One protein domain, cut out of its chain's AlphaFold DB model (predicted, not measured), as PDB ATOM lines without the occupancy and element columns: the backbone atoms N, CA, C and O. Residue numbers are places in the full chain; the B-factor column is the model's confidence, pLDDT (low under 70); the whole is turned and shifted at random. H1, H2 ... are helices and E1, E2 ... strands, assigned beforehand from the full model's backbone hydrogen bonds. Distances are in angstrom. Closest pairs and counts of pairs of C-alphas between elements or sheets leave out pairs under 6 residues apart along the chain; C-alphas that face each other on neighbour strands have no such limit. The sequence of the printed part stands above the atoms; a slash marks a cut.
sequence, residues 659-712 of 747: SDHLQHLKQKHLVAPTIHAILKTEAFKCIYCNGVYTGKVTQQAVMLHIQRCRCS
ATOM      1  N   SER A 659     -32.868  16.252  20.697       79.19
ATOM      2  CA  SER A 659     -33.837  17.239  20.191       79.19
ATOM      3  C   SER A 659     -33.498  18.676  20.597       79.19
ATOM      4  O   SER A 659     -33.568  19.580  19.761       79.19
ATOM      5  N   ASP A 660     -33.079  18.885  21.847       80.12
ATOM      6  CA  ASP A 660     -32.737  20.211  22.373       80.12
ATOM      7  C   ASP A 660     -31.438  20.724  21.741       80.12
ATOM      8  O   ASP A 660     -31.364  21.882  21.322       80.12
ATOM      9  N   HIS A 661     -30.449  19.842  21.562       82.44
ATOM     10  CA  HIS A 661     -29.213  20.142  20.836       82.44
ATOM     11  C   HIS A 661     -29.486  20.516  19.365       82.44
ATOM     12  O   HIS A 661     -28.979  21.526  18.867       82.44
ATOM     13  N   LEU A 662     -30.341  19.759  18.669       81.56
ATOM     14  CA  LEU A 662     -30.752  20.050  17.290       81.56
ATOM     15  C   LEU A 662     -31.512  21.381  17.180       81.56
ATOM     16  O   LEU A 662     -31.280  22.149  16.239       81.56
ATOM     17  N   GLN A 663     -32.395  21.682  18.135       81.81
ATOM     18  CA  GLN A 663     -33.110  22.956  18.190       81.81
ATOM     19  C   GLN A 663     -32.151  24.123  18.454       81.81
ATOM     20  O   GLN A 663     -32.215  25.131  17.744       81.81
ATOM     21  N   HIS A 664     -31.224  23.971  19.399       84.75
ATOM     22  CA  HIS A 664     -30.174  24.941  19.694       84.75
ATOM     23  C   HIS A 664     -29.321  25.254  18.449       84.75
ATOM     24  O   HIS A 664     -29.195  26.423  18.064       84.75
ATOM     25  N   LEU A 665     -28.809  24.228  17.752       84.75
ATOM     26  CA  LEU A 665     -28.028  24.397  16.519       84.75
ATOM     27  C   LEU A 665     -28.828  25.139  15.440       84.75
ATOM     28  O   LEU A 665     -28.295  26.021  14.761       84.75
ATOM     29  N   LYS A 666     -30.123  24.829  15.320       83.00
ATOM     30  CA  LYS A 666     -31.030  25.452  14.354       83.00
ATOM     31  C   LYS A 666     -31.365  26.909  14.693       83.00
ATOM     32  O   LYS A 666     -31.539  27.703  13.770       83.00
ATOM     33  N   GLN A 667     -31.469  27.260  15.976       80.81
ATOM     34  CA  GLN A 667     -31.898  28.585  16.444       80.81
ATOM     35  C   GLN A 667     -30.726  29.551  16.671       80.81
ATOM     36  O   GLN A 667     -30.749  30.656  16.124       80.81
ATOM     37  N   LYS A 668     -29.692  29.149  17.426       78.38
ATOM     38  CA  LYS A 668     -28.533  30.007  17.744       78.38
ATOM     39  C   LYS A 668     -27.484  30.007  16.631       78.38
ATOM     40  O   LYS A 668     -27.011  31.071  16.236       78.38
ATOM     41  N   HIS A 669     -27.157  28.835  16.080       79.00
ATOM     42  CA  HIS A 669     -26.077  28.697  15.091       79.00
ATOM     43  C   HIS A 669     -26.546  28.604  13.634       79.00
ATOM     44  O   HIS A 669     -25.725  28.737  12.733       79.00
ATOM     45  N   LEU A 670     -27.851  28.444  13.388       85.12
ATOM     46  CA  LEU A 670     -28.484  28.391  12.058       85.12
ATOM     47  C   LEU A 670     -27.870  27.333  11.132       85.12
ATOM     48  O   LEU A 670     -27.789  27.495   9.905       85.12
ATOM     49  N   VAL A 671     -27.451  26.234  11.747       84.12
ATOM     50  CA  VAL A 671     -26.922  25.052  11.081       84.12
ATOM     51  C   VAL A 671     -27.729  23.825  11.481       84.12
ATOM     52  O   VAL A 671     -28.384  23.798  12.519       84.12
ATOM     53  N   ALA A 672     -27.677  22.797  10.647       84.12
ATOM     54  CA  ALA A 672     -28.166  21.467  10.978       84.12
ATOM     55  C   ALA A 672     -27.014  20.461  10.832       84.12
ATOM     56  O   ALA A 672     -26.198  20.633   9.920       84.12
ATOM     57  N   PRO A 673     -26.931  19.410  11.661       81.81
ATOM     58  CA  PRO A 673     -25.976  18.332  11.438       81.81
ATOM     59  C   PRO A 673     -26.169  17.650  10.080       81.81
ATOM     60  O   PRO A 673     -27.268  17.610   9.511       81.81
ATOM     61  N   THR A 674     -25.078  17.125   9.537       81.12
ATOM     62  CA  THR A 674     -25.047  16.320   8.319       81.12
ATOM     63  C   THR A 674     -23.757  15.496   8.268       81.12
ATOM     64  O   THR A 674     -22.814  15.768   9.004       81.12
ATOM     65  N   ILE A 675     -23.688  14.502   7.387       75.44
ATOM     66  CA  ILE A 675     -22.468  13.720   7.156       75.44
ATOM     67  C   ILE A 675     -21.835  14.225   5.858       75.44
ATOM     68  O   ILE A 675     -22.508  14.328   4.830       75.44
ATOM     69  N   HIS A 676     -20.546  14.565   5.882       72.50
ATOM     70  CA  HIS A 676     -19.864  15.067   4.690       72.50
ATOM     71  C   HIS A 676     -19.680  13.944   3.658       72.50
ATOM     72  O   HIS A 676     -18.850  13.058   3.854       72.50
ATOM     73  N   ALA A 677     -20.398  14.013   2.532       66.50
ATOM     74  CA  ALA A 677     -20.511  12.929   1.546       66.50
ATOM     75  C   ALA A 677     -19.176  12.313   1.067       66.50
ATOM     76  O   ALA A 677     -19.130  11.127   0.763       66.50
ATOM     77  N   ILE A 678     -18.089  13.095   1.022       58.44
ATOM     78  CA  ILE A 678     -16.760  12.636   0.568       58.44
ATOM     79  C   ILE A 678     -15.875  12.148   1.731       58.44
ATOM     80  O   ILE A 678     -14.966  11.354   1.520       58.44
ATOM     81  N   LEU A 679     -16.105  12.637   2.955       63.34
ATOM     82  CA  LEU A 679     -15.228  12.358   4.106       63.34
ATOM     83  C   LEU A 679     -15.852  11.390   5.117       63.34
ATOM     84  O   LEU A 679     -15.146  10.941   6.010       63.34
ATOM     85  N   LYS A 680     -17.161  11.111   5.017       71.06
ATOM     86  CA  LYS A 680     -17.973  10.367   6.000       71.06
ATOM     87  C   LYS A 680     -17.913  10.910   7.446       71.06
ATOM     88  O   LYS A 680     -18.492  10.313   8.343       71.06
ATOM     89  N   THR A 681     -17.283  12.064   7.673       69.12
ATOM     90  CA  THR A 681     -17.195  12.731   8.979       69.12
ATOM     91  C   THR A 681     -18.440  13.552   9.291       69.12
ATOM     92  O   THR A 681     -19.094  14.075   8.381       69.12
ATOM     93  N   GLU A 682     -18.681  13.772  10.583       73.19
ATOM     94  CA  GLU A 682     -19.620  14.779  11.074       73.19
ATOM     95  C   GLU A 682     -19.329  16.165  10.481       73.19
ATOM     96  O   GLU A 682     -18.177  16.582  10.287       73.19
ATOM     97  N   ALA A 683     -20.406  16.863  10.142       80.75
ATOM     98  CA  ALA A 683     -20.388  18.154   9.489       80.75
ATOM     99  C   ALA A 683     -21.680  18.927   9.787       80.75
ATOM    100  O   ALA A 683     -22.676  18.378  10.257       80.75
ATOM    101  N   PHE A 684     -21.686  20.217   9.469       86.12
ATOM    102  CA  PHE A 684     -22.821  21.103   9.705       86.12
ATOM    103  C   PHE A 684     -23.208  21.803   8.405       86.12
ATOM    104  O   PHE A 684     -22.358  22.412   7.763       86.12
ATOM    105  N   LYS A 685     -24.476  21.727   7.994       85.56
ATOM    106  CA  LYS A 685     -25.002  22.446   6.822       85.56
ATOM    107  C   LYS A 685     -25.654  23.762   7.236       85.56
ATOM    108  O   LYS A 685     -26.457  23.792   8.168       85.56
ATOM    109  N   CYS A 686     -25.354  24.843   6.524       85.69
ATOM    110  CA  CYS A 686     -26.052  26.119   6.660       85.69
ATOM    111  C   CYS A 686     -27.510  25.990   6.189       85.69
ATOM    112  O   CYS A 686     -27.753  25.546   5.067       85.69
ATOM    113  N   ILE A 687     -28.473  26.437   7.001       82.88
ATOM    114  CA  ILE A 687     -29.912  26.317   6.691       82.88
ATOM    115  C   ILE A 687     -30.319  27.112   5.434       82.88
ATOM    116  O   ILE A 687     -31.283  26.750   4.765       82.88
ATOM    117  N   TYR A 688     -29.597  28.184   5.095       80.75
ATOM    118  CA  TYR A 688     -29.975  29.093   4.005       80.75
ATOM    119  C   TYR A 688     -29.456  28.680   2.618       80.75
ATOM    120  O   TYR A 688     -30.102  28.987   1.621       80.75
ATOM    121  N   CYS A 689     -28.307  28.002   2.534       78.00
ATOM    122  CA  CYS A 689     -27.656  27.655   1.258       78.00
ATOM    123  C   CYS A 689     -27.210  26.189   1.149       78.00
ATOM    124  O   CYS A 689     -26.600  25.814   0.151       78.00
ATOM    125  N   ASN A 690     -27.447  25.374   2.183       80.19
ATOM    126  CA  ASN A 690     -26.952  23.999   2.321       80.19
ATOM    127  C   ASN A 690     -25.416  23.839   2.264       80.19
ATOM    128  O   ASN A 690     -24.924  22.717   2.171       80.19
ATOM    129  N   GLY A 691     -24.644  24.928   2.364       81.31
ATOM    130  CA  GLY A 691     -23.182  24.885   2.433       81.31
ATOM    131  C   GLY A 691     -22.702  24.116   3.666       81.31
ATOM    132  O   GLY A 691     -23.166  24.386   4.772       81.31
ATOM    133  N   VAL A 692     -21.797  23.155   3.466       83.75
ATOM    134  CA  VAL A 692     -21.359  22.193   4.490       83.75
ATOM    135  C   VAL A 692     -20.009  22.597   5.090       83.75
ATOM    136  O   VAL A 692     -19.056  22.865   4.360       83.75
ATOM    137  N   TYR A 693     -19.917  22.588   6.419       81.19
ATOM    138  CA  TYR A 693     -18.700  22.829   7.196       81.19
ATOM    139  C   TYR A 693     -18.247  21.546   7.887       81.19
ATOM    140  O   TYR A 693     -19.046  20.878   8.536       81.19
ATOM    141  N   THR A 694     -16.962  21.226   7.791       75.00
ATOM    142  CA  THR A 694     -16.330  20.090   8.481       75.00
ATOM    143  C   THR A 694     -15.503  20.580   9.675       75.00
ATOM    144  O   THR A 694     -15.150  21.759   9.734       75.00
ATOM    145  N   GLY A 695     -15.178  19.688  10.621       60.62
ATOM    146  CA  GLY A 695     -14.588  19.985  11.946       60.62
ATOM    147  C   GLY A 695     -13.194  20.643  12.017       60.62
ATOM    148  O   GLY A 695     -12.474  20.445  12.986       60.62
ATOM    149  N   LYS A 696     -12.784  21.411  11.000       58.00
ATOM    150  CA  LYS A 696     -11.633  22.337  11.031       58.00
ATOM    151  C   LYS A 696     -12.016  23.786  10.688       58.00
ATOM    152  O   LYS A 696     -11.150  24.659  10.682       58.00
ATOM    153  N   VAL A 697     -13.282  24.058  10.365       66.44
ATOM    154  CA  VAL A 697     -13.770  25.420  10.102       66.44
ATOM    155  C   VAL A 697     -14.010  26.123  11.439       66.44
ATOM    156  O   VAL A 697     -14.776  25.638  12.263       66.44
ATOM    157  N   THR A 698     -13.373  27.274  11.657       68.06
ATOM    158  CA  THR A 698     -13.558  28.046  12.893       68.06
ATOM    159  C   THR A 698     -14.987  28.585  13.002       68.06
ATOM    160  O   THR A 698     -15.586  28.997  12.004       68.06
ATOM    161  N   GLN A 699     -15.517  28.661  14.226       67.75
ATOM    162  CA  GLN A 699     -16.835  29.243  14.530       67.75
ATOM    163  C   GLN A 699     -17.023  30.623  13.870       67.75
ATOM    164  O   GLN A 699     -18.052  30.891  13.255       67.75
ATOM    165  N   GLN A 700     -15.992  31.475  13.908       67.56
ATOM    166  CA  GLN A 700     -15.987  32.787  13.252       67.56
ATOM    167  C   GLN A 700     -16.192  32.703  11.729       67.56
ATOM    168  O   GLN A 700     -16.929  33.511  11.168       67.56
ATOM    169  N   ALA A 701     -15.592  31.722  11.046       72.12
ATOM    170  CA  ALA A 701     -15.773  31.536   9.606       72.12
ATOM    171  C   ALA A 701     -17.195  31.057   9.257       72.12
ATOM    172  O   ALA A 701     -17.771  31.532   8.274       72.12
ATOM    173  N   VAL A 702     -17.785  30.188  10.088       72.19
ATOM    174  CA  VAL A 702     -19.194  29.766   9.968       72.19
ATOM    175  C   VAL A 702     -20.132  30.962  10.167       72.19
ATOM    176  O   VAL A 702     -20.978  31.229   9.312       72.19
ATOM    177  N   MET A 703     -19.935  31.755  11.226       72.38
ATOM    178  CA  MET A 703     -20.734  32.961  11.481       72.38
ATOM    179  C   MET A 703     -20.619  33.992  10.346       72.38
ATOM    180  O   MET A 703     -21.638  34.507   9.886       72.38
ATOM    181  N   LEU A 704     -19.411  34.246   9.830       76.25
ATOM    182  CA  LEU A 704     -19.181  35.161   8.703       76.25
ATOM    183  C   LEU A 704     -19.835  34.688   7.397       76.25
ATOM    184  O   LEU A 704     -20.272  35.519   6.596       76.25
ATOM    185  N   HIS A 705     -19.902  33.376   7.152       81.19
ATOM    186  CA  HIS A 705     -20.698  32.848   6.045       81.19
ATOM    187  C   HIS A 705     -22.182  33.137   6.283       81.19
ATOM    188  O   HIS A 705     -22.845  33.685   5.407       81.19
ATOM    189  N   ILE A 706     -22.705  32.791   7.460       81.00
ATOM    190  CA  ILE A 706     -24.138  32.871   7.769       81.00
ATOM    191  C   ILE A 706     -24.644  34.317   7.739       81.00
ATOM    192  O   ILE A 706     -25.707  34.572   7.177       81.00
ATOM    193  N   GLN A 707     -23.865  35.275   8.248       74.94
ATOM    194  CA  GLN A 707     -24.156  36.708   8.130       74.94
ATOM    195  C   GLN A 707     -24.292  37.145   6.663       74.94
ATOM    196  O   GLN A 707     -25.270  37.794   6.302       74.94
ATOM    197  N   ARG A 708     -23.361  36.740   5.788       74.00
ATOM    198  CA  ARG A 708     -23.423  37.061   4.349       74.00
ATOM    199  C   ARG A 708     -24.556  36.326   3.630       74.00
ATOM    200  O   ARG A 708     -25.156  36.883   2.719       74.00
ATOM    201  N   CYS A 709     -24.861  35.101   4.049       78.12
ATOM    202  CA  CYS A 709     -25.910  34.278   3.456       78.12
ATOM    203  C   CYS A 709     -27.318  34.798   3.799       78.12
ATOM    204  O   CYS A 709     -28.185  34.824   2.929       78.12
ATOM    205  N   ARG A 710     -27.519  35.309   5.023       69.81
ATOM    206  CA  ARG A 710     -28.759  35.983   5.461       69.81
ATOM    207  C   ARG A 710     -29.108  37.222   4.628       69.81
ATOM    208  O   ARG A 710     -30.285  37.464   4.391       69.81
ATOM    209  N   CYS A 711     -28.102  37.984   4.198       55.25
ATOM    210  CA  CYS A 711     -28.278  39.215   3.419       55.25
ATOM    211  C   CYS A 711     -28.379  38.984   1.899       55.25
ATOM    212  O   CYS A 711     -28.492  39.948   1.145       55.25
ATOM    213  N   SER A 712     -28.324  37.733   1.428       45.75
ATOM    214  CA  SER A 712     -28.581  37.419   0.020       45.75
ATOM    215  C   SER A 712     -30.087  37.490  -0.263       45.75
ATOM    216  O   SER A 712     -30.869  36.984   0.548       45.75
TER     217      SER A 712
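This is residues 659 to 712 of the 747 residues of an uncharacterized protein of Dissostichus mawsoni (UniProt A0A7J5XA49). A small antiparallel sheet of three strands, E1, E2 and E3, has helix H2 over one face, running along strand E2, while helix H1 grazes the sheet mainly at edge strand E1. H1 and H2 come near each other at His 669 and Met 703 and stand at a wide angle. The printed part has 54 residues, with two named helices and three named strands in the order H1, E1, E2, E3, H2; the sheet runs E1, E2, E3, and the class is mixed, helices and strands. It is compact, with a radius of gyration of the C-alphas of 10.9 A, and the C-alphas span 31 by 24 by 18 A.

H1, residues 659 to 669, begins at C-alpha 659 at (-33.837, 17.239, 20.191) and is 14.7 A long from first to last C-alpha. E1, residues 671 to 675, is 12.8 A long. E2, residues 682 to 686, is 13.8 A long and begins at C-alpha 682 at (-19.620, 14.779, 11.074). E3, residues 692 to 694, is 6.8 A long. H2, residues 699 to 710, is 16.4 A long and ends at C-alpha 710 at (-28.759, 35.983, 5.461).

E1, E2 and E3 form a meander, each strand the antiparallel neighbour of the one before. E1 and E2 are a hairpin, their directions at 140 degrees, with N 672 and O 685 within hydrogen-bond range at 2.9 A. E2 and E3 are a hairpin at 146 degrees, with N 693 and O 684 within range at 2.8 A. E1 and E3 are the edge strands. H2 is on the sheet, in two layers, the helix on one face; its height over the sheet is 9.8 A, on a local plane fitted to 6 C-alphas, only just enough. H2 lies over E2 and runs along the strands, at 7 degrees to E2 on the local plane. The closest C-alphas of E2 and H2 are those of Cys 686 and Ile 706, 7.1 A apart. H1 is on the sheet but only grazes it, with residues 662 to 669; the closest C-alphas of H1 and E1 are those of Leu 665 and Val 671, 5.6 A apart. H1 and H2 are close but not clearly touching, the closest C-alphas being those of His 669 and Met 703, 7.7 A apart. Their lines are about perpendicular, only just, at 73 degrees. In H1 and H2 every O i to N i+4 pair is within hydrogen-bond range.

The two C-alphas farthest apart are those of Lys 680 and Cys 711, 30.7 A. The printed part has no cut. The links H1 to E1, E2 to E3 and E3 to H2 are tight, E1 to E2 is short, and no link is long. The mean pLDDT of the printed part is 75.6, and it is under 70 at residues 677 to 679, 681, 695 to 700 and 710 to 712.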